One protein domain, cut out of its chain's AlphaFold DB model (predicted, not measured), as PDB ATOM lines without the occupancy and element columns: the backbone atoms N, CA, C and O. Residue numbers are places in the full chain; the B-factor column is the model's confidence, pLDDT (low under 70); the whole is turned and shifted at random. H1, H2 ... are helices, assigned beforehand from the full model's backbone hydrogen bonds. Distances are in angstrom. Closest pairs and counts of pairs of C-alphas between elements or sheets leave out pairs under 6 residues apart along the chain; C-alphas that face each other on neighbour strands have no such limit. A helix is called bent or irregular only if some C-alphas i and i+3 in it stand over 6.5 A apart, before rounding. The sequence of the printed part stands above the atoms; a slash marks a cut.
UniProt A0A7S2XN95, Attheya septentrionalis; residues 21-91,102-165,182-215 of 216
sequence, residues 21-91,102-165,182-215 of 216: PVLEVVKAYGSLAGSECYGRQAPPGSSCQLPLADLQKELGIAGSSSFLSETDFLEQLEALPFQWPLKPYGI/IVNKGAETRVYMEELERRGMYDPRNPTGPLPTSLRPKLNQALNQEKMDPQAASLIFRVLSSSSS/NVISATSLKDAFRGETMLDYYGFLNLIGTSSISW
ATOM      1  N   PRO A  21       8.609  34.983  -4.148       94.25
ATOM      2  CA  PRO A  21       7.481  34.258  -4.725       94.25
ATOM      3  C   PRO A  21       6.169  34.561  -3.992       94.25
ATOM      4  O   PRO A  21       6.126  34.588  -2.763       94.25
ATOM      5  N   VAL A  22       5.067  34.708  -4.735       93.31
ATOM      6  CA  VAL A  22       3.730  34.897  -4.139       93.31
ATOM      7  C   VAL A  22       3.352  33.781  -3.154       93.31
ATOM      8  O   VAL A  22       2.631  34.045  -2.196       93.31
ATOM      9  N   LEU A  23       3.865  32.557  -3.329       94.50
ATOM     10  CA  LEU A  23       3.628  31.455  -2.394       94.50
ATOM     11  C   LEU A  23       4.156  31.760  -0.983       94.50
ATOM     12  O   LEU A  23       3.485  31.428  -0.012       94.50
ATOM     13  N   GLU A  24       5.301  32.434  -0.849       95.94
ATOM     14  CA  GLU A  24       5.839  32.805   0.468       95.94
ATOM     15  C   GLU A  24       4.971  33.877   1.138       95.94
ATOM     16  O   GLU A  24       4.713  33.822   2.339       95.94
ATOM     17  N   VAL A  25       4.407  34.797   0.349       94.56
ATOM     18  CA  VAL A  25       3.418  35.767   0.845       94.56
ATOM     19  C   VAL A  25       2.141  35.065   1.309       94.56
ATOM     20  O   VAL A  25       1.604  35.398   2.366       94.56
ATOM     21  N   VAL A  26       1.673  34.070   0.548       93.94
ATOM     22  CA  VAL A  26       0.524  33.230   0.916       93.94
ATOM     23  C   VAL A  26       0.803  32.484   2.217       93.94
ATOM     24  O   VAL A  26      -0.042  32.529   3.106       93.94
ATOM     25  N   LYS A  27       1.970  31.842   2.359       95.25
ATOM     26  CA  LYS A  27       2.375  31.122   3.577       95.25
ATOM     27  C   LYS A  27       2.391  32.047   4.787       95.25
ATOM     28  O   LYS A  27       1.800  31.716   5.813       95.25
ATOM     29  N   ALA A  28       3.005  33.221   4.663       95.62
ATOM     30  CA  ALA A  28       3.118  34.145   5.780       95.62
ATOM     31  C   ALA A  28       1.748  34.683   6.198       95.62
ATOM     32  O   ALA A  28       1.373  34.594   7.364       95.62
ATOM     33  N   TYR A  29       0.954  35.155   5.234       94.56
ATOM     34  CA  TYR A  29      -0.408  35.592   5.509       94.56
ATOM     35  C   TYR A  29      -1.239  34.472   6.133       94.56
ATOM     36  O   TYR A  29      -1.898  34.684   7.141       94.56
ATOM     37  N   GLY A  30      -1.209  33.276   5.543       93.25
ATOM     38  CA  GLY A  30      -2.032  32.151   5.968       93.25
ATOM     39  C   GLY A  30      -1.675  31.595   7.344       93.25
ATOM     40  O   GLY A  30      -2.509  30.920   7.941       93.25
ATOM     41  N   SER A  31      -0.470  31.879   7.838       95.00
ATOM     42  CA  SER A  31      -0.030  31.520   9.193       95.00
ATOM     43  C   SER A  31      -0.419  32.591  10.215       95.00
ATOM     44  O   SER A  31      -0.785  32.268  11.338       95.00
ATOM     45  N   LEU A  32      -0.391  33.868   9.818       94.38
ATOM     46  CA  LEU A  32      -0.742  35.000  10.684       94.38
ATOM     47  C   LEU A  32      -2.253  35.285  10.747       94.38
ATOM     48  O   LEU A  32      -2.738  35.876  11.709       94.38
ATOM     49  N   ALA A  33      -2.994  34.947   9.695       91.69
ATOM     50  CA  ALA A  33      -4.408  35.259   9.581       91.69
ATOM     51  C   ALA A  33      -5.275  34.266  10.355       91.69
ATOM     52  O   ALA A  33      -5.114  33.048  10.278       91.69
ATOM     53  N   GLY A  34      -6.264  34.816  11.053       86.31
ATOM     54  CA  GLY A  34      -7.255  34.042  11.776       86.31
ATOM     55  C   GLY A  34      -8.309  33.448  10.848       86.31
ATOM     56  O   GLY A  34      -8.449  33.795   9.671       86.31
ATOM     57  N   SER A  35      -9.112  32.561  11.419       84.94
ATOM     58  CA  SER A  35     -10.268  31.959  10.759       84.94
ATOM     59  C   SER A  35     -11.511  32.854  10.762       84.94
ATOM     60  O   SER A  35     -12.518  32.493  10.162       84.94
ATOM     61  N   GLU A  36     -11.492  33.992  11.453       81.81
ATOM     62  CA  GLU A  36     -12.640  34.897  11.499       81.81
ATOM     63  C   GLU A  36     -12.725  35.766  10.233       81.81
ATOM     64  O   GLU A  36     -11.764  36.402   9.824       81.81
ATOM     65  N   CYS A  37     -13.906  35.821   9.626       72.62
ATOM     66  CA  CYS A  37     -14.277  36.554   8.419       72.62
ATOM     67  C   CYS A  37     -15.440  37.505   8.724       72.62
ATOM     68  O   CYS A  37     -16.597  37.081   8.646       72.62
ATOM     69  N   TYR A  38     -15.184  38.777   9.044       71.38
ATOM     70  CA  TYR A  38     -16.238  39.794   9.235       71.38
ATOM     71  C   TYR A  38     -17.497  39.285   9.983       71.38
ATOM     72  O   TYR A  38     -18.621  39.361   9.481       71.38
ATOM     73  N   GLY A  39     -17.303  38.707  11.174       69.62
ATOM     74  CA  GLY A  39     -18.388  38.167  12.007       69.62
ATOM     75  C   GLY A  39     -18.869  36.757  11.633       69.62
ATOM     76  O   GLY A  39     -19.927  36.330  12.094       69.62
ATOM     77  N   ARG A  40     -18.128  36.025  10.793       76.25
ATOM     78  CA  ARG A  40     -18.360  34.605  10.482       76.25
ATOM     79  C   ARG A  40     -17.079  33.794  10.576       76.25
ATOM     80  O   ARG A  40     -16.002  34.335  10.416       76.25
ATOM     81  N   GLN A  41     -17.205  32.487  10.748       82.25
ATOM     82  CA  GLN A  41     -16.069  31.572  10.737       82.25
ATOM     83  C   GLN A  41     -15.781  31.079   9.310       82.25
ATOM     84  O   GLN A  41     -16.701  30.688   8.584       82.25
ATOM     85  N   ALA A  42     -14.513  31.083   8.909       81.00
ATOM     86  CA  ALA A  42     -14.042  30.475   7.675       81.00
ATOM     87  C   ALA A  42     -14.233  28.944   7.707       81.00
ATOM     88  O   ALA A  42     -14.193  28.327   8.776       81.00
ATOM     89  N   PRO A  43     -14.423  28.294   6.544       81.94
ATOM     90  CA  PRO A  43     -14.368  26.840   6.443       81.94
ATOM     91  C   PRO A  43     -13.069  26.262   7.033       81.94
ATOM     92  O   PRO A  43     -12.034  26.928   6.986       81.94
ATOM     93  N   PRO A  44     -13.078  25.010   7.523       83.69
ATOM     94  CA  PRO A  44     -11.881  24.373   8.060       83.69
ATOM     95  C   PRO A  44     -10.683  24.423   7.101       83.69
ATOM     96  O   PRO A  44     -10.817  24.170   5.900       83.69
ATOM     97  N   GLY A  45      -9.505  24.723   7.652       83.69
ATOM     98  CA  GLY A  45      -8.257  24.835   6.895       83.69
ATOM     99  C   GLY A  45      -8.113  26.139   6.110       83.69
ATOM    100  O   GLY A  45      -7.274  26.199   5.211       83.69
ATOM    101  N   SER A  46      -8.913  27.162   6.415       86.06
ATOM    102  CA  SER A  46      -8.840  28.465   5.767       86.06
ATOM    103  C   SER A  46      -8.744  29.623   6.744       86.06
ATOM    104  O   SER A  46      -9.479  29.682   7.724       86.06
ATOM    105  N   SER A  47      -7.903  30.587   6.387       87.62
ATOM    106  CA  SER A  47      -7.783  31.884   7.053       87.62
ATOM    107  C   SER A  47      -8.470  32.978   6.232       87.62
ATOM    108  O   SER A  47      -8.844  32.744   5.081       87.62
ATOM    109  N   CYS A  48      -8.697  34.159   6.809       84.56
ATOM    110  CA  CYS A  48      -9.549  35.171   6.175       84.56
ATOM    111  C   CYS A  48      -9.057  36.609   6.290       84.56
ATOM    112  O   CYS A  48      -9.007  37.327   5.294       84.56
ATOM    113  N   GLN A  49      -8.738  37.037   7.506       87.75
ATOM    114  CA  GLN A  49      -8.202  38.360   7.792       87.75
ATOM    115  C   GLN A  49      -7.234  38.259   8.968       87.75
ATOM    116  O   GLN A  49      -7.282  37.290   9.728       87.75
ATOM    117  N   LEU A  50      -6.355  39.246   9.111       90.50
ATOM    118  CA  LEU A  50      -5.534  39.420  10.301       90.50
ATOM    119  C   LEU A  50      -6.204  40.451  11.204       90.50
ATOM    120  O   LEU A  50      -6.154  41.640  10.882       90.50
ATOM    121  N   PRO A  51      -6.819  40.054  12.325       89.88
ATOM    122  CA  PRO A  51      -7.151  40.998  13.377       89.88
ATOM    123  C   PRO A  51      -5.875  41.534  14.008       89.88
ATOM    124  O   PRO A  51      -4.994  40.763  14.377       89.88
ATOM    125  N   LEU A  52      -5.773  42.854  14.171       91.50
ATOM    126  CA  LEU A  52      -4.597  43.469  14.794       91.50
ATOM    127  C   LEU A  52      -4.350  42.906  16.202       91.50
ATOM    128  O   LEU A  52      -3.207  42.660  16.574       91.50
ATOM    129  N   ALA A  53      -5.422  42.693  16.969       91.12
ATOM    130  CA  ALA A  53      -5.345  42.134  18.315       91.12
ATOM    131  C   ALA A  53      -4.823  40.688  18.314       91.12
ATOM    132  O   ALA A  53      -3.987  40.341  19.148       91.12
ATOM    133  N   ASP A  54      -5.271  39.870  17.359       90.56
ATOM    134  CA  ASP A  54      -4.812  38.487  17.227       90.56
ATOM    135  C   ASP A  54      -3.357  38.454  16.774       90.56
ATOM    136  O   ASP A  54      -2.551  37.763  17.381       90.56
ATOM    137  N   LEU A  55      -2.981  39.283  15.797       91.88
ATOM    138  CA  LEU A  55      -1.595  39.401  15.355       91.88
ATOM    139  C   LEU A  55      -0.667  39.811  16.506       91.88
ATOM    140  O   LEU A  55       0.392  39.221  16.685       91.88
ATOM    141  N   GLN A  56      -1.069  40.796  17.314       93.38
ATOM    142  CA  GLN A  56      -0.323  41.199  18.508       93.38
ATOM    143  C   GLN A  56      -0.173  40.045  19.499       93.38
ATOM    144  O   GLN A  56       0.906  39.850  20.052       93.38
ATOM    145  N   LYS A  57      -1.235  39.268  19.711       92.12
ATOM    146  CA  LYS A  57      -1.220  38.113  20.605       92.12
ATOM    147  C   LYS A  57      -0.304  36.999  20.089       92.12
ATOM    148  O   LYS A  57       0.543  36.541  20.851       92.12
ATOM    149  N   GLU A  58      -0.451  36.585  18.831       91.44
ATOM    150  CA  GLU A  58       0.340  35.505  18.222       91.44
ATOM    151  C   GLU A  58       1.833  35.866  18.141       91.44
ATOM    152  O   GLU A  58       2.696  35.014  18.336       91.44
ATOM    153  N   LEU A  59       2.150  37.152  17.951       92.88
ATOM    154  CA  LEU A  59       3.521  37.671  17.953       92.88
ATOM    155  C   LEU A  59       4.059  38.035  19.352       92.88
ATOM    156  O   LEU A  59       5.165  38.556  19.462       92.88
ATOM    157  N   GLY A  60       3.300  37.804  20.430       92.00
ATOM    158  CA  GLY A  60       3.753  38.073  21.805       92.00
ATOM    159  C   GLY A  60       3.887  39.560  22.172       92.00
ATOM    160  O   GLY A  60       4.581  39.919  23.126       92.00
ATOM    161  N   ILE A  61       3.212  40.453  21.448       91.00
ATOM    162  CA  ILE A  61       3.274  41.908  21.620       91.00
ATOM    163  C   ILE A  61       2.138  42.367  22.547       91.00
ATOM    164  O   ILE A  61       1.092  42.847  22.112       91.00
ATOM    165  N   ALA A  62       2.349  42.224  23.858       82.44
ATOM    166  CA  ALA A  62       1.331  42.471  24.888       82.44
ATOM    167  C   ALA A  62       1.248  43.930  25.398       82.44
ATOM    168  O   ALA A  62       0.535  44.211  26.362       82.44
ATOM    169  N   GLY A  63       1.963  44.879  24.787       78.81
ATOM    170  CA  GLY A  63       1.962  46.274  25.228       78.81
ATOM    171  C   GLY A  63       2.985  47.149  24.509       78.81
ATOM    172  O   GLY A  63       3.638  46.720  23.562       78.81
ATOM    173  N   SER A  64       3.135  48.393  24.969       77.44
ATOM    174  CA  SER A  64       4.054  49.377  24.374       77.44
ATOM    175  C   SER A  64       5.537  49.075  24.608       77.44
ATOM    176  O   SER A  64       6.373  49.636  23.913       77.44
ATOM    177  N   SER A  65       5.868  48.218  25.577       81.75
ATOM    178  CA  SER A  65       7.245  47.813  25.891       81.75
ATOM    179  C   SER A  65       7.659  46.485  25.251       81.75
ATOM    180  O   SER A  65       8.800  46.073  25.427       81.75
ATOM    181  N   SER A  66       6.746  45.796  24.560       88.00
ATOM    182  CA  SER A  66       7.041  44.539  23.874       88.00
ATOM    183  C   SER A  66       7.547  44.817  22.463       88.00
ATOM    184  O   SER A  66       6.930  45.577  21.713       88.00
ATOM    185  N   PHE A  67       8.651  44.171  22.110       91.69
ATOM    186  CA  PHE A  67       9.277  44.243  20.799       91.69
ATOM    187  C   PHE A  67       9.667  42.838  20.351       91.69
ATOM    188  O   PHE A  67      10.023  41.998  21.176       91.69
ATOM    189  N   LEU A  68       9.591  42.601  19.047       94.31
ATOM    190  CA  LEU A  68       9.941  41.334  18.421       94.31
ATOM    191  C   LEU A  68      11.101  41.562  17.454       94.31
ATOM    192  O   LEU A  68      11.018  42.439  16.587       94.31
ATOM    193  N   SER A  69      12.181  40.799  17.626       93.94
ATOM    194  CA  SER A  69      13.311  40.814  16.700       93.94
ATOM    195  C   SER A  69      12.976  40.062  15.408       93.94
ATOM    196  O   SER A  69      11.985  39.339  15.334       93.94
ATOM    197  N   GLU A  70      13.798  40.223  14.375       93.88
ATOM    198  CA  GLU A  70      13.606  39.519  13.101       93.88
ATOM    199  C   GLU A  70      13.731  37.998  13.249       93.88
ATOM    200  O   GLU A  70      12.956  37.248  12.655       93.88
ATOM    201  N   THR A  71      14.678  37.542  14.074       93.62
ATOM    202  CA  THR A  71      14.870  36.117  14.363       93.62
ATOM    203  C   THR A  71      13.665  35.547  15.100       93.62
ATOM    204  O   THR A  71      13.110  34.547  14.648       93.62
ATOM    205  N   ASP A  72      13.202  36.227  16.154       94.94
ATOM    206  CA  ASP A  72      12.021  35.789  16.904       94.94
ATOM    207  C   ASP A  72      10.770  35.807  16.015       94.94
ATOM    208  O   ASP A  72       9.930  34.921  16.106       94.94
ATOM    209  N   PHE A  73      10.646  36.782  15.106       95.75
ATOM    210  CA  PHE A  73       9.539  36.840  14.153       95.75
ATOM    211  C   PHE A  73       9.496  35.624  13.230       95.75
ATOM    212  O   PHE A  73       8.421  35.059  13.034       95.75
ATOM    213  N   LEU A  74      10.637  35.218  12.669       95.62
ATOM    214  CA  LEU A  74      10.704  34.025  11.830       95.62
ATOM    215  C   LEU A  74      10.334  32.770  12.629       95.62
ATOM    216  O   LEU A  74       9.526  31.974  12.156       95.62
ATOM    217  N   GLU A  75      10.870  32.617  13.842       94.81
ATOM    218  CA  GLU A  75      10.555  31.480  14.716       94.81
ATOM    219  C   GLU A  75       9.062  31.423  15.066       94.81
ATOM    220  O   GLU A  75       8.440  30.364  14.951       94.81
ATOM    221  N   GLN A  76       8.455  32.562  15.414       95.00
ATOM    222  CA  GLN A  76       7.020  32.650  15.677       95.00
ATOM    223  C   GLN A  76       6.201  32.312  14.431       95.00
ATOM    224  O   GLN A  76       5.239  31.553  14.514       95.00
ATOM    225  N   LEU A  77       6.583  32.853  13.271       95.06
ATOM    226  CA  LEU A  77       5.871  32.643  12.016       95.06
ATOM    227  C   LEU A  77       5.869  31.167  11.598       95.06
ATOM    228  O   LEU A  77       4.837  30.671  11.158       95.06
ATOM    229  N   GLU A  78       6.996  30.468  11.754       94.88
ATOM    230  CA  GLU A  78       7.119  29.037  11.443       94.88
ATOM    231  C   GLU A  78       6.412  28.133  12.466       94.88
ATOM    232  O   GLU A  78       6.044  27.005  12.137       94.88
ATOM    233  N   ALA A  79       6.199  28.606  13.697       94.88
ATOM    234  CA  ALA A  79       5.462  27.868  14.722       94.88
ATOM    235  C   ALA A  79       3.936  27.919  14.524       94.88
ATOM    236  O   ALA A  79       3.211  27.080  15.071       94.88
ATOM    237  N   LEU A  80       3.435  28.898  13.767       94.69
ATOM    238  CA  LEU A  80       2.008  29.080  13.532       94.69
ATOM    239  C   LEU A  80       1.479  28.106  12.469       94.69
ATOM    240  O   LEU A  80       2.119  27.883  11.442       94.69
ATOM    241  N   PRO A  81       0.276  27.537  12.664       94.12
ATOM    242  CA  PRO A  81      -0.315  26.655  11.676       94.12
ATOM    243  C   PRO A  81      -0.772  27.444  10.446       94.12
ATOM    244  O   PRO A  81      -1.674  28.279  10.517       94.12
ATOM    245  N   PHE A  82      -0.239  27.092   9.284       93.94
ATOM    246  CA  PHE A  82      -0.683  27.619   8.007       93.94
ATOM    247  C   PHE A  82      -2.103  27.156   7.656       93.94
ATOM    248  O   PHE A  82      -2.426  25.958   7.648       93.94
ATOM    249  N   GLN A  83      -2.927  28.124   7.262       91.88
ATOM    250  CA  GLN A  83      -4.232  27.917   6.650       91.88
ATOM    251  C   GLN A  83      -4.348  28.732   5.367       91.88
ATOM    252  O   GLN A  83      -4.041  29.923   5.345       91.88
ATOM    253  N   TRP A  84      -4.850  28.111   4.297       90.25
ATOM    254  CA  TRP A  84      -4.937  28.782   3.004       90.25
ATOM    255  C   TRP A  84      -5.867  30.007   3.064       90.25
ATOM    256  O   TRP A  84      -7.045  29.845   3.422       90.25
ATOM    257  N   PRO A  85      -5.390  31.203   2.676       87.75
ATOM    258  CA  PRO A  85      -6.185  32.415   2.750       87.75
ATOM    259  C   PRO A  85      -7.407  32.387   1.844       87.75
ATOM    260  O   PRO A  85      -7.380  31.930   0.701       87.75
ATOM    261  N   LEU A  86      -8.494  32.935   2.366       77.62
ATOM    262  CA  LEU A  86      -9.690  33.293   1.635       77.62
ATOM    263  C   LEU A  86      -9.719  34.802   1.516       77.62
ATOM    264  O   LEU A  86      -9.646  35.509   2.513       77.62
ATOM    265  N   LYS A  87      -9.929  35.318   0.312       64.81
ATOM    266  CA  LYS A  87     -10.192  36.745   0.185       64.81
ATOM    267  C   LYS A  87     -11.670  37.049   0.485       64.81
ATOM    268  O   LYS A  87     -12.538  36.564  -0.262       64.81
ATOM    269  N   PRO A  88     -11.978  37.921   1.458       58.66
ATOM    270  CA  PRO A  88     -13.352  38.314   1.744       58.66
ATOM    271  C   PRO A  88     -13.975  39.159   0.609       58.66
ATOM    272  O   PRO A  88     -13.294  39.609  -0.319       58.66
ATOM    273  N   TYR A  89     -15.300  39.329   0.632       51.53
ATOM    274  CA  TYR A  89     -16.044  40.230  -0.256       51.53
ATOM    275  C   TYR A  89     -17.072  41.038   0.555       51.53
ATOM    276  O   TYR A  89     -17.857  40.457   1.294       51.53
ATOM    277  N   GLY A  90     -17.094  42.359   0.337       49.06
ATOM    278  CA  GLY A  90     -18.203  43.260   0.678       49.06
ATOM    279  C   GLY A  90     -18.255  43.773   2.121       49.06
ATOM    280  O   GLY A  90     -18.773  43.098   3.002       49.06
ATOM    281  N   ILE A  91     -17.866  45.035   2.318       44.56
ATOM    282  CA  ILE A  91     -18.563  45.937   3.245       44.56
ATOM    283  C   ILE A  91     -18.787  47.229   2.467       44.56
ATOM    284  O   ILE A  91     -17.929  48.107   2.465       44.56
ATOM    285  N   ILE A 102     -16.345  33.655  -1.224       48.84
ATOM    286  CA  ILE A 102     -16.360  32.816  -2.435       48.84
ATOM    287  C   ILE A 102     -14.910  32.457  -2.750       48.84
ATOM    288  O   ILE A 102     -14.046  33.326  -2.831       48.84
ATOM    289  N   VAL A 103     -14.689  31.156  -2.925       46.59
ATOM    290  CA  VAL A 103     -13.400  30.450  -2.931       46.59
ATOM    291  C   VAL A 103     -12.580  30.631  -4.226       46.59
ATOM    292  O   VAL A 103     -11.461  30.145  -4.327       46.59
ATOM    293  N   ASN A 104     -13.092  31.366  -5.215       46.25
ATOM    294  CA  ASN A 104     -12.477  31.427  -6.543       46.25
ATOM    295  C   ASN A 104     -11.965  32.828  -6.869       46.25
ATOM    296  O   ASN A 104     -12.770  33.738  -7.083       46.25
ATOM    297  N   LYS A 105     -10.639  32.989  -6.960       59.22
ATOM    298  CA  LYS A 105      -9.985  34.187  -7.513       59.22
ATOM    299  C   LYS A 105      -8.752  33.773  -8.290       59.22
ATOM    300  O   LYS A 105      -7.848  33.181  -7.728       59.22
ATOM    301  N   GLY A 106      -8.718  34.125  -9.573       54.62
ATOM    302  CA  GLY A 106      -7.794  33.563 -10.562       54.62
ATOM    303  C   GLY A 106      -6.318  33.513 -10.160       54.62
ATOM    304  O   GLY A 106      -5.689  32.507 -10.438       54.62
ATOM    305  N   ALA A 107      -5.768  34.524  -9.478       50.31
ATOM    306  CA  ALA A 107      -4.347  34.528  -9.105       50.31
ATOM    307  C   ALA A 107      -4.020  33.545  -7.965       50.31
ATOM    308  O   ALA A 107      -3.147  32.703  -8.125       50.31
ATOM    309  N   GLU A 108      -4.748  33.600  -6.847       66.88
ATOM    310  CA  GLU A 108      -4.585  32.663  -5.719       66.88
ATOM    311  C   GLU A 108      -5.060  31.260  -6.085       66.88
ATOM    312  O   GLU A 108      -4.437  30.275  -5.719       66.88
ATOM    313  N   THR A 109      -6.156  31.169  -6.837       76.94
ATOM    314  CA  THR A 109      -6.641  29.920  -7.414       76.94
ATOM    315  C   THR A 109      -5.582  29.321  -8.327       76.94
ATOM    316  O   THR A 109      -5.350  28.126  -8.241       76.94
ATOM    317  N   ARG A 110      -4.902  30.117  -9.157       83.38
ATOM    318  CA  ARG A 110      -3.808  29.612  -9.986       83.38
ATOM    319  C   ARG A 110      -2.656  29.103  -9.128       83.38
ATOM    320  O   ARG A 110      -2.290  27.957  -9.313       83.38
ATOM    321  N   VAL A 111      -2.171  29.881  -8.156       89.00
ATOM    322  CA  VAL A 111      -1.097  29.431  -7.243       89.00
ATOM    323  C   VAL A 111      -1.509  28.154  -6.501       89.00
ATOM    324  O   VAL A 111      -0.732  27.215  -6.404       89.00
ATOM    325  N   TYR A 112      -2.754  28.075  -6.029       89.06
ATOM    326  CA  TYR A 112      -3.312  26.879  -5.395       89.06
ATOM    327  C   TYR A 112      -3.302  25.672  -6.340       89.06
ATOM    328  O   TYR A 112      -2.851  24.597  -5.958       89.06
ATOM    329  N   MET A 113      -3.797  25.840  -7.568       88.75
ATOM    330  CA  MET A 113      -3.858  24.765  -8.561       88.75
ATOM    331  C   MET A 113      -2.462  24.324  -8.998       88.75
ATOM    332  O   MET A 113      -2.193  23.130  -8.999       88.75
ATOM    333  N   GLU A 114      -1.560  25.265  -9.277       91.12
ATOM    334  CA  GLU A 114      -0.156  24.993  -9.598       91.12
ATOM    335  C   GLU A 114       0.521  24.205  -8.474       91.12
ATOM    336  O   GLU A 114       1.204  23.220  -8.743       91.12
ATOM    337  N   GLU A 115       0.278  24.560  -7.209       93.19
ATOM    338  CA  GLU A 115       0.820  23.818  -6.073       93.19
ATOM    339  C   GLU A 115       0.229  22.411  -5.942       93.19
ATOM    340  O   GLU A 115       0.958  21.465  -5.632       93.19
ATOM    341  N   LEU A 116      -1.068  22.230  -6.204       93.00
ATOM    342  CA  LEU A 116      -1.670  20.897  -6.231       93.00
ATOM    343  C   LEU A 116      -1.095  20.034  -7.362       93.00
ATOM    344  O   LEU A 116      -0.799  18.860  -7.135       93.00
ATOM    345  N   GLU A 117      -0.924  20.596  -8.557       93.06
ATOM    346  CA  GLU A 117      -0.367  19.912  -9.729       93.06
ATOM    347  C   GLU A 117       1.102  19.547  -9.516       93.06
ATOM    348  O   GLU A 117       1.483  18.383  -9.648       93.06
ATOM    349  N   ARG A 118       1.920  20.517  -9.090       94.44
ATOM    350  CA  ARG A 118       3.353  20.340  -8.808       94.44
ATOM    351  C   ARG A 118       3.607  19.240  -7.781       94.44
ATOM    352  O   ARG A 118       4.625  18.555  -7.845       94.44
ATOM    353  N   ARG A 119       2.681  19.061  -6.837       94.50
ATOM    354  CA  ARG A 119       2.760  18.054  -5.768       94.50
ATOM    355  C   ARG A 119       2.035  16.746  -6.104       94.50
ATOM    356  O   ARG A 119       1.929  15.883  -5.235       94.50
ATOM    357  N   GLY A 120       1.503  16.596  -7.319       93.62
ATOM    358  CA  GLY A 120       0.774  15.397  -7.748       93.62
ATOM    359  C   GLY A 120      -0.517  15.140  -6.960       93.62
ATOM    360  O   GLY A 120      -0.954  13.998  -6.831       93.62
ATOM    361  N   MET A 121      -1.109  16.184  -6.374       93.19
ATOM    362  CA  MET A 121      -2.389  16.107  -5.661       93.19
ATOM    363  C   MET A 121      -3.587  16.293  -6.593       93.19
ATOM    364  O   MET A 121      -4.697  15.905  -6.232       93.19
ATOM    365  N   TYR A 122      -3.363  16.885  -7.765       91.50
ATOM    366  CA  TYR A 122      -4.373  17.148  -8.778       91.50
ATOM    367  C   TYR A 122      -3.815  16.830 -10.169       91.50
ATOM    368  O   TYR A 122      -2.669  17.162 -10.463       91.50
ATOM    369  N   ASP A 123      -4.628  16.182 -11.007       88.56
ATOM    370  CA  ASP A 123      -4.317  15.936 -12.417       88.56
ATOM    371  C   ASP A 123      -5.221  16.820 -13.291       88.56
ATOM    372  O   ASP A 123      -6.433  16.578 -13.353       88.56
ATOM    373  N   PRO A 124      -4.669  17.817 -14.004       83.69
ATOM    374  CA  PRO A 124      -5.463  18.700 -14.852       83.69
ATOM    375  C   PRO A 124      -6.108  17.969 -16.034       83.69
ATOM    376  O   PRO A 124      -7.072  18.475 -16.609       83.69
ATOM    377  N   ARG A 125      -5.625  16.772 -16.395       85.25
ATOM    378  CA  ARG A 125      -6.212  15.928 -17.447       85.25
ATOM    379  C   ARG A 125      -7.444  15.161 -16.973       85.25
ATOM    380  O   ARG A 125      -8.170  14.628 -17.808       85.25
ATOM    381  N   ASN A 126      -7.697  15.125 -15.665       82.06
ATOM    382  CA  ASN A 126      -8.873  14.507 -15.063       82.06
ATOM    383  C   ASN A 126      -9.521  15.457 -14.035       82.06
ATOM    384  O   ASN A 126      -9.442  15.217 -12.826       82.06
ATOM    385  N   PRO A 127     -10.141  16.562 -14.493       76.00
ATOM    386  CA  PRO A 127     -10.638  17.594 -13.599       76.00
ATOM    387  C   PRO A 127     -11.819  17.083 -12.768       76.00
ATOM    388  O   PRO A 127     -12.897  16.778 -13.281       76.00
ATOM    389  N   THR A 128     -11.648  17.043 -11.451       64.06
ATOM    390  CA  THR A 128     -12.717  16.711 -10.506       64.06
ATOM    391  C   THR A 128     -13.580  17.944 -10.205       64.06
ATOM    392  O   THR A 128     -13.495  18.508  -9.119       64.06
ATOM    393  N   GLY A 129     -14.415  18.379 -11.153       64.06
ATOM    394  CA  GLY A 129     -15.426  19.423 -10.920       64.06
ATOM    395  C   GLY A 129     -14.858  20.822 -10.587       64.06
ATOM    396  O   GLY A 129     -13.820  21.194 -11.133       64.06
ATOM    397  N   PRO A 130     -15.547  21.654  -9.771       71.12
ATOM    398  CA  PRO A 130     -15.054  22.986  -9.388       71.12
ATOM    399  C   PRO A 130     -13.761  22.892  -8.558       71.12
ATOM    400  O   PRO A 130     -13.333  21.794  -8.218       71.12
ATOM    401  N   LEU A 131     -13.157  24.041  -8.202       75.19
ATOM    402  CA  LEU A 131     -11.914  24.111  -7.417       75.19
ATOM    403  C   LEU A 131     -11.865  23.022  -6.325       75.19
ATOM    404  O   LEU A 131     -12.778  22.992  -5.492       75.19
ATOM    405  N   PRO A 132     -10.839  22.147  -6.292       84.12
ATOM    406  CA  PRO A 132     -10.811  20.984  -5.409       84.12
ATOM    407  C   PRO A 132     -10.452  21.398  -3.974       84.12
ATOM    408  O   PRO A 132      -9.361  21.144  -3.466       84.12
ATOM    409  N   THR A 133     -11.379  22.076  -3.302       81.69
ATOM    410  CA  THR A 133     -11.220  22.605  -1.937       81.69
ATOM    411  C   THR A 133     -11.049  21.512  -0.892       81.69
ATOM    412  O   THR A 133     -10.433  21.751   0.143       81.69
ATOM    413  N   SER A 134     -11.534  20.300  -1.174       85.06
ATOM    414  CA  SER A 134     -11.310  19.107  -0.354       85.06
ATOM    415  C   SER A 134      -9.830  18.735  -0.223       85.06
ATOM    416  O   SER A 134      -9.465  18.059   0.735       85.06
ATOM    417  N   LEU A 135      -8.968  19.196  -1.137       89.19
ATOM    418  CA  LEU A 135      -7.521  18.967  -1.083       89.19
ATOM    419  C   LEU A 135      -6.778  19.979  -0.199       89.19
ATOM    420  O   LEU A 135      -5.605  19.766   0.108       89.19
ATOM    421  N   ARG A 136      -7.443  21.042   0.268       88.94
ATOM    422  CA  ARG A 136      -6.820  22.097   1.078       88.94
ATOM    423  C   ARG A 136      -6.178  21.577   2.368       88.94
ATOM    424  O   ARG A 136      -5.038  21.951   2.605       88.94
ATOM    425  N   PRO A 137      -6.805  20.694   3.173       91.12
ATOM    426  CA  PRO A 137      -6.145  20.161   4.366       91.12
ATOM    427  C   PRO A 137      -4.825  19.451   4.042       91.12
ATOM    428  O   PRO A 137      -3.834  19.640   4.743       91.12
ATOM    429  N   LYS A 138      -4.790  18.692   2.939       93.25
ATOM    430  CA  LYS A 138      -3.586  17.992   2.479       93.25
ATOM    431  C   LYS A 138      -2.509  18.973   2.011       93.25
ATOM    432  O   LYS A 138      -1.343  18.800   2.358       93.25
ATOM    433  N   LEU A 139      -2.890  20.009   1.262       93.56
ATOM    434  CA  LEU A 139      -1.958  21.049   0.828       93.56
ATOM    435  C   LEU A 139      -1.414  21.855   2.017       93.56
ATOM    436  O   LEU A 139      -0.207  22.052   2.105       93.56
ATOM    437  N   ASN A 140      -2.269  22.255   2.961       94.75
ATOM    438  CA  ASN A 140      -1.846  22.974   4.162       94.75
ATOM    439  C   ASN A 140      -0.864  22.147   4.992       94.75
ATOM    440  O   ASN A 140       0.112  22.688   5.496       94.75
ATOM    441  N   GLN A 141      -1.105  20.842   5.142       95.38
ATOM    442  CA  GLN A 141      -0.180  19.957   5.847       95.38
ATOM    443  C   GLN A 141       1.186  19.912   5.155       95.38
ATOM    444  O   GLN A 141       2.204  19.970   5.834       95.38
ATOM    445  N   ALA A 142       1.209  19.834   3.820       95.69
ATOM    446  CA  ALA A 142       2.455  19.844   3.062       95.69
ATOM    447  C   ALA A 142       3.204  21.181   3.202       95.69
ATOM    448  O   ALA A 142       4.412  21.176   3.400       95.69
ATOM    449  N   LEU A 143       2.495  22.312   3.158       94.88
ATOM    450  CA  LEU A 143       3.093  23.644   3.307       94.88
ATOM    451  C   LEU A 143       3.572  23.932   4.737       94.88
ATOM    452  O   LEU A 143       4.599  24.573   4.900       94.88
ATOM    453  N   ASN A 144       2.895  23.412   5.765       94.00
ATOM    454  CA  ASN A 144       3.338  23.508   7.166       94.00
ATOM    455  C   ASN A 144       4.657  22.772   7.446       94.00
ATOM    456  O   ASN A 144       5.311  23.030   8.450       94.00
ATOM    457  N   GLN A 145       5.030  21.809   6.601       94.75
ATOM    458  CA  GLN A 145       6.301  21.088   6.723       94.75
ATOM    459  C   GLN A 145       7.457  21.838   6.051       94.75
ATOM    460  O   GLN A 145       8.616  21.453   6.206       94.75
ATOM    461  N   GLU A 146       7.151  22.883   5.285       94.44
ATOM    462  CA  GLU A 146       8.133  23.689   4.579       94.44
ATOM    463  C   GLU A 146       8.520  24.896   5.420       94.44
ATOM    464  O   GLU A 146       7.667  25.623   5.924       94.44
ATOM    465  N   LYS A 147       9.825  25.141   5.514       94.56
ATOM    466  CA  LYS A 147      10.334  26.364   6.130       94.56
ATOM    467  C   LYS A 147       9.960  27.585   5.298       94.56
ATOM    468  O   LYS A 147       9.771  27.487   4.080       94.56
ATOM    469  N   MET A 148       9.835  28.730   5.954       94.88
ATOM    470  CA  MET A 148       9.660  30.005   5.265       94.88
ATOM    471  C   MET A 148      10.972  30.380   4.574       94.88
ATOM    472  O   MET A 148      12.051  30.144   5.120       94.88
ATOM    473  N   ASP A 149      10.908  30.975   3.382       95.12
ATOM    474  CA  ASP A 149      12.102  31.596   2.804       95.12
ATOM    475  C   ASP A 149      12.573  32.745   3.725       95.12
ATOM    476  O   ASP A 149      11.801  33.684   3.967       95.12
ATOM    477  N   PRO A 150      13.823  32.732   4.233       93.62
ATOM    478  CA  PRO A 150      14.316  33.781   5.121       93.62
ATOM    479  C   PRO A 150      14.251  35.186   4.509       93.62
ATOM    480  O   PRO A 150      14.014  36.155   5.226       93.62
ATOM    481  N   GLN A 151      14.417  35.324   3.190       94.00
ATOM    482  CA  GLN A 151      14.299  36.616   2.507       94.00
ATOM    483  C   GLN A 151      12.852  37.111   2.490       94.00
ATOM    484  O   GLN A 151      12.611  38.311   2.635       94.00
ATOM    485  N   ALA A 152      11.887  36.199   2.348       95.19
ATOM    486  CA  ALA A 152      10.475  36.541   2.435       95.19
ATOM    487  C   ALA A 152      10.085  36.950   3.856       95.19
ATOM    488  O   ALA A 152       9.453  37.993   4.034       95.19
ATOM    489  N   ALA A 153      10.523  36.194   4.865       95.25
ATOM    490  CA  ALA A 153      10.311  36.545   6.265       95.25
ATOM    491  C   ALA A 153      10.926  37.910   6.605       95.25
ATOM    492  O   ALA A 153      10.241  38.754   7.176       95.25
ATOM    493  N   SER A 154      12.163  38.161   6.169       94.31
ATOM    494  CA  SER A 154      12.861  39.439   6.351       94.31
ATOM    495  C   SER A 154      12.116  40.612   5.710       94.31
ATOM    496  O   SER A 154      11.914  41.662   6.326       94.31
ATOM    497  N   LEU A 155      11.630  40.434   4.477       93.69
ATOM    498  CA  LEU A 155      10.842  41.456   3.791       93.69
ATOM    499  C   LEU A 155       9.560  41.787   4.563       93.69
ATOM    500  O   LEU A 155       9.241  42.963   4.737       93.69
ATOM    501  N   ILE A 156       8.833  40.766   5.016       94.88
ATOM    502  CA  ILE A 156       7.576  40.931   5.754       94.88
ATOM    503  C   ILE A 156       7.838  41.566   7.119       94.88
ATOM    504  O   ILE A 156       7.143  42.512   7.487       94.88
ATOM    505  N   PHE A 157       8.873  41.110   7.823       95.44
ATOM    506  CA  PHE A 157       9.329  41.693   9.077       95.44
ATOM    507  C   PHE A 157       9.577  43.189   8.922       95.44
ATOM    508  O   PHE A 157       8.966  43.987   9.628       95.44
ATOM    509  N   ARG A 158      10.396  43.575   7.937       92.44
ATOM    510  CA  ARG A 158      10.725  44.976   7.654       92.44
ATOM    511  C   ARG A 158       9.482  45.814   7.402       92.44
ATOM    512  O   ARG A 158       9.400  46.964   7.819       92.44
ATOM    513  N   VAL A 159       8.518  45.260   6.684       92.12
ATOM    514  CA  VAL A 159       7.278  45.955   6.352       92.12
ATOM    515  C   VAL A 159       6.389  46.149   7.594       92.12
ATOM    516  O   VAL A 159       5.766  47.199   7.727       92.12
ATOM    517  N   LEU A 160       6.365  45.189   8.524       92.81
ATOM    518  CA  LEU A 160       5.629  45.272   9.796       92.81
ATOM    519  C   LEU A 160       6.359  46.092  10.877       92.81
ATOM    520  O   LEU A 160       5.716  46.643  11.776       92.81
ATOM    521  N   SER A 161       7.689  46.172  10.815       92.12
ATOM    522  CA  SER A 161       8.522  46.990  11.706       92.12
ATOM    523  C   SER A 161       8.605  48.446  11.252       92.12
ATOM    524  O   SER A 161       8.834  49.338  12.067       92.12
ATOM    525  N   SER A 162       8.370  48.710   9.963       85.12
ATOM    526  CA  SER A 162       8.375  50.060   9.406       85.12
ATOM    527  C   SER A 162       7.222  50.881   9.975       85.12
ATOM    528  O   SER A 162       6.106  50.870   9.451       85.12
ATOM    529  N   SER A 163       7.499  51.664  11.018       64.50
ATOM    530  CA  SER A 163       6.618  52.766  11.390       64.50
ATOM    531  C   SER A 163       6.453  53.662  10.175       64.50
ATOM    532  O   SER A 163       7.437  54.095   9.567       64.50
ATOM    533  N   SER A 164       5.195  53.917   9.810       54.00
ATOM    534  CA  SER A 164       4.823  54.828   8.734       54.00
ATOM    535  C   SER A 164       5.261  56.236   9.118       54.00
ATOM    536  O   SER A 164       4.450  57.080   9.487       54.00
ATOM    537  N   SER A 165       6.552  56.520   8.985       46.31
ATOM    538  CA  SER A 165       7.120  57.856   8.998       46.31
ATOM    539  C   SER A 165       6.708  58.543   7.697       46.31
ATOM    540  O   SER A 165       7.529  59.009   6.919       46.31
ATOM    541  N   ASN A 182      14.566  48.282  13.776       79.69
ATOM    542  CA  ASN A 182      14.591  46.860  13.414       79.69
ATOM    543  C   ASN A 182      13.826  45.964  14.399       79.69
ATOM    544  O   ASN A 182      14.253  44.844  14.673       79.69
ATOM    545  N   VAL A 183      12.707  46.438  14.951       92.00
ATOM    546  CA  VAL A 183      11.817  45.611  15.781       92.00
ATOM    547  C   VAL A 183      10.356  45.816  15.403       92.00
ATOM    548  O   VAL A 183       9.942  46.925  15.066       92.00
ATOM    549  N   ILE A 184       9.546  44.762  15.492       93.50
ATOM    550  CA  ILE A 184       8.088  44.908  15.435       93.50
ATOM    551  C   ILE A 184       7.605  45.286  16.836       93.50
ATOM    552  O   ILE A 184       7.862  44.573  17.803       93.50
ATOM    553  N   SER A 185       6.890  46.402  16.943       92.94
ATOM    554  CA  SER A 185       6.278  46.884  18.182       92.94
ATOM    555  C   SER A 185       4.763  47.022  18.029       92.94
ATOM    556  O   SER A 185       4.219  47.012  16.921       92.94
ATOM    557  N   ALA A 186       4.050  47.223  19.141       91.31
ATOM    558  CA  ALA A 186       2.611  47.494  19.094       91.31
ATOM    559  C   ALA A 186       2.274  48.735  18.245       91.31
ATOM    560  O   ALA A 186       1.205  48.792  17.634       91.31
ATOM    561  N   THR A 187       3.173  49.723  18.216       90.19
ATOM    562  CA  THR A 187       3.025  50.950  17.426       90.19
ATOM    563  C   THR A 187       3.284  50.687  15.948       90.19
ATOM    564  O   THR A 187       2.448  51.059  15.130       90.19
ATOM    565  N   SER A 188       4.365  49.981  15.597       91.56
ATOM    566  CA  SER A 188       4.674  49.695  14.189       91.56
ATOM    567  C   SER A 188       3.579  48.852  13.529       91.56
ATOM    568  O   SER A 188       3.176  49.145  12.407       91.56
ATOM    569  N   LEU A 189       2.998  47.881  14.249       92.00
ATOM    570  CA  LEU A 189       1.854  47.112  13.750       92.00
ATOM    571  C   LEU A 189       0.612  47.981  13.521       92.00
ATOM    572  O   LEU A 189      -0.047  47.850  12.492       92.00
ATOM    573  N   LYS A 190       0.295  48.892  14.452       91.69
ATOM    574  CA  LYS A 190      -0.815  49.848  14.275       91.69
ATOM    575  C   LYS A 190      -0.602  50.732  13.045       91.69
ATOM    576  O   LYS A 190      -1.548  50.962  12.290       91.69
ATOM    577  N   ASP A 191       0.629  51.190  12.833       90.44
ATOM    578  CA  ASP A 191       1.003  52.002  11.675       90.44
ATOM    579  C   ASP A 191       0.891  51.205  10.369       90.44
ATOM    580  O   ASP A 191       0.348  51.713   9.385       90.44
ATOM    581  N   ALA A 192       1.351  49.950  10.356       91.31
ATOM    582  CA  ALA A 192       1.251  49.048   9.210       91.31
ATOM    583  C   ALA A 192      -0.212  48.807   8.801       91.31
ATOM    584  O   ALA A 192      -0.533  48.770   7.611       91.31
ATOM    585  N   PHE A 193      -1.113  48.738   9.783       91.31
ATOM    586  CA  PHE A 193      -2.559  48.622   9.582       91.31
ATOM    587  C   PHE A 193      -3.233  49.954   9.217       91.31
ATOM    588  O   PHE A 193      -4.421  49.976   8.910       91.31
ATOM    589  N   ARG A 194      -2.507  51.082   9.228       88.56
ATOM    590  CA  ARG A 194      -2.999  52.421   8.841       88.56
ATOM    591  C   ARG A 194      -4.275  52.849   9.578       88.56
ATOM    592  O   ARG A 194      -5.113  53.557   9.022       88.56
ATOM    593  N   GLY A 195      -4.409  52.438  10.839       83.00
ATOM    594  CA  GLY A 195      -5.578  52.727  11.675       83.00
ATOM    595  C   GLY A 195      -6.761  51.769  11.493       83.00
ATOM    596  O   GLY A 195      -7.773  51.939  12.171       83.00
ATOM    597  N   GLU A 196      -6.650  50.758  10.630       86.25
ATOM    598  CA  GLU A 196      -7.628  49.674  10.543       86.25
ATOM    599  C   GLU A 196      -7.426  48.653  11.676       86.25
ATOM    600  O   GLU A 196      -6.334  48.485  12.217       86.25
ATOM    601  N   THR A 197      -8.495  47.958  12.069       88.00
ATOM    602  CA  THR A 197      -8.438  46.899  13.096       88.00
ATOM    603  C   THR A 197      -8.225  45.508  12.507       88.00
ATOM    604  O   THR A 197      -7.960  44.560  13.246       88.00
ATOM    605  N   MET A 198      -8.362  45.383  11.188       87.69
ATOM    606  CA  MET A 198      -8.331  44.135  10.437       87.69
ATOM    607  C   MET A 198      -7.591  44.382   9.127       87.69
ATOM    608  O   MET A 198      -7.808  45.415   8.503       87.69
ATOM    609  N   LEU A 199      -6.781  43.425   8.686       87.94
ATOM    610  CA  LEU A 199      -6.105  43.471   7.394       87.94
ATOM    611  C   LEU A 199      -6.512  42.255   6.560       87.94
ATOM    612  O   LEU A 199      -6.278  41.109   6.951       87.94
ATOM    613  N   ASP A 200      -7.135  42.486   5.407       86.25
ATOM    614  CA  ASP A 200      -7.402  41.408   4.454       86.25
ATOM    615  C   ASP A 200      -6.150  41.076   3.620       86.25
ATOM    616  O   ASP A 200      -5.104  41.727   3.718       86.25
ATOM    617  N   TYR A 201      -6.239  40.036   2.791       86.81
ATOM    618  CA  TYR A 201      -5.115  39.595   1.965       86.81
ATOM    619  C   TYR A 201      -4.596  40.676   1.009       86.81
ATOM    620  O   TYR A 201      -3.390  40.779   0.793       86.81
ATOM    621  N   TYR A 202      -5.459  41.544   0.474       85.31
ATOM    622  CA  TYR A 202      -5.002  42.639  -0.383       85.31
ATOM    623  C   TYR A 202      -4.386  43.782   0.396       85.31
ATOM    624  O   TYR A 202      -3.410  44.363  -0.075       85.31
ATOM    625  N   GLY A 203      -4.913  44.095   1.575       87.75
ATOM    626  CA  GLY A 203      -4.262  44.992   2.514       87.75
ATOM    627  C   GLY A 203      -2.834  44.529   2.788       87.75
ATOM    628  O   GLY A 203      -1.906  45.325   2.678       87.75
ATOM    629  N   PHE A 204      -2.641  43.228   3.019       91.44
ATOM    630  CA  PHE A 204      -1.322  42.638   3.242       91.44
ATOM    631  C   PHE A 204      -0.415  42.672   2.002       91.44
ATOM    632  O   PHE A 204       0.744  43.068   2.095       91.44
ATOM    633  N   LEU A 205      -0.938  42.355   0.814       90.31
ATOM    634  CA  LEU A 205      -0.187  42.487  -0.443       90.31
ATOM    635  C   LEU A 205       0.235  43.938  -0.721       90.31
ATOM    636  O   LEU A 205       1.364  44.195  -1.137       90.31
ATOM    637  N   ASN A 206      -0.659  44.896  -0.473       89.94
ATOM    638  CA  ASN A 206      -0.383  46.325  -0.623       89.94
ATOM    639  C   ASN A 206       0.639  46.823   0.399       89.94
ATOM    640  O   ASN A 206       1.400  47.744   0.104       89.94
ATOM    641  N   LEU A 207       0.629  46.235   1.593       91.56
ATOM    642  CA  LEU A 207       1.580  46.514   2.653       91.56
ATOM    643  C   LEU A 207       2.994  46.049   2.245       91.56
ATOM    644  O   LEU A 207       3.933  46.830   2.364       91.56
ATOM    645  N   ILE A 208       3.139  44.852   1.662       92.56
ATOM    646  CA  ILE A 208       4.421  44.331   1.131       92.56
ATOM    647  C   ILE A 208       4.903  45.105  -0.111       92.56
ATOM    648  O   ILE A 208       6.105  45.283  -0.330       92.56
ATOM    649  N   GLY A 209       3.960  45.572  -0.928       91.25
ATOM    650  CA  GLY A 209       4.219  46.231  -2.202       91.25
ATOM    651  C   GLY A 209       4.299  45.224  -3.347       91.25
ATOM    652  O   GLY A 209       5.159  44.347  -3.382       91.25
ATOM    653  N   THR A 210       3.414  45.373  -4.331       87.19
ATOM    654  CA  THR A 210       3.244  44.404  -5.428       87.19
ATOM    655  C   THR A 210       4.479  44.232  -6.312       87.19
ATOM    656  O   THR A 210       4.654  43.160  -6.883       87.19
ATOM    657  N   SER A 211       5.354  45.240  -6.395       90.25
ATOM    658  CA  SER A 211       6.644  45.171  -7.097       90.25
ATOM    659  C   SER A 211       7.677  44.281  -6.400       90.25
ATOM    660  O   SER A 211       8.643  43.860  -7.028       90.25
ATOM    661  N   SER A 212       7.486  44.003  -5.110       92.81
ATOM    662  CA  SER A 212       8.348  43.125  -4.316       92.81
ATOM    663  C   SER A 212       7.945  41.651  -4.439       92.81
ATOM    664  O   SER A 212       8.588  40.795  -3.841       92.81
ATOM    665  N   ILE A 213       6.882  41.349  -5.193       92.56
ATOM    666  CA  ILE A 213       6.283  40.018  -5.308       92.56
ATOM    667  C   ILE A 213       6.438  39.518  -6.743       92.56
ATOM    668  O   ILE A 213       6.073  40.197  -7.702       92.56
ATOM    669  N   SER A 214       6.970  38.309  -6.881       92.12
ATOM    670  CA  SER A 214       7.015  37.562  -8.130       92.12
ATOM    671  C   SER A 214       5.701  36.808  -8.309       92.12
ATOM    672  O   SER A 214       5.344  35.939  -7.504       92.12
ATOM    673  N   TRP A 215       4.970  37.177  -9.356       87.50
ATOM    674  CA  TRP A 215       3.709  36.556  -9.738       87.50
ATOM    675  C   TRP A 215       3.969  35.500 -10.817       87.50
ATOM    676  O   TRP A 215       4.856  35.713 -11.646       87.50
TER     677      TRP A 215
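This is residues 21 to 91, 102 to 165 and 182 to 215 of the 216 residues of a protein of Attheya septentrionalis (UniProt A0A7S2XN95). Three short helices, H1, H3 and H8, pack on a fourth, H6, at wide angles within an elongated body, with H2 and H7 toward one end of its long axis. Toward the other end stand H4 and H5, more loosely joined, and the loop of residues 119 to 132 runs out beyond them. The 169 printed residues include eight named helices, H1 to H8 in chain order, and no named strand; the class is all helix, though under half of the residues, 80, are in named elements. The whole is compact by its radius of gyration of the C-alphas, 16.0 A, and spans 55 by 35 by 28 A.

Start at H1, residues 22 to 32, which touches H3, residues 70 to 79, about perpendicular at 80 degrees; their closest C-alphas, Ser 31 and Leu 77, are 6.6 A apart. Next look at H6, residues 150 to 161, the hub, touching four helices. It touches H3 at a steep tilt of 69 degrees, only just short of perpendicular, opposite ways, closest at the C-alphas of Leu 74 and Ala 153, 6.1 A. With residues 152 to 153 alone it only just touches H1, with 3 pairs of C-alphas within 8 A, closest at Glu 24 and Ala 152, 6.3 A. With residues 159 to 161 alone H6 touches H7, residues 186 to 192, closest at the C-alphas of Ser 161 and Ser 188, 5.3 A. With residues 155 to 159 alone it touches H8, residues 201 to 208, closest at Val 159 and Ile 208, 6.2 A. H2, residues 52 to 58, touches H7, closest at the C-alphas of Gln 56 and Ala 186, 7.0 A. H4, residues 106 to 118, and H5, residues 133 to 144, touch no helix; their closest C-alphas, Leu 116 and Leu 139, are 7.1 A apart, close but not clearly touching. Every O i to N i+4 pair is within hydrogen-bond range in H1, H2, H3, H4, H6, H7 and H8, and 6 of 8 in H5.

Find C-alpha 22 at (3.730, 34.897, -4.139); from there H1 runs 15.5 A. H3 covers 14.3 A, H4 17.4 A and H6 15.9 A. H5 covers 17.2 A and is irregular: C-alphas 134 and 137 are 7.1 A apart. H8 ends at C-alpha 208, (4.421, 44.331, 1.131).

The C-alphas farthest apart, Ser 65 and Arg 125, are 55.5 A apart. The printed part has two cuts: at the first, 10 residues are not printed and C-alphas 91 and 102 are 14.5 A apart across the gap; at the second, 16 residues are not printed and C-alphas 165 and 182 are 14.0 A apart across the gap. The links H1 to H2, H2 to H3 and H4 to H5 are long. The pLDDT is under 70 at residues 39, 87 to 91, 102 to 108, 128 to 129 and 163 to 165.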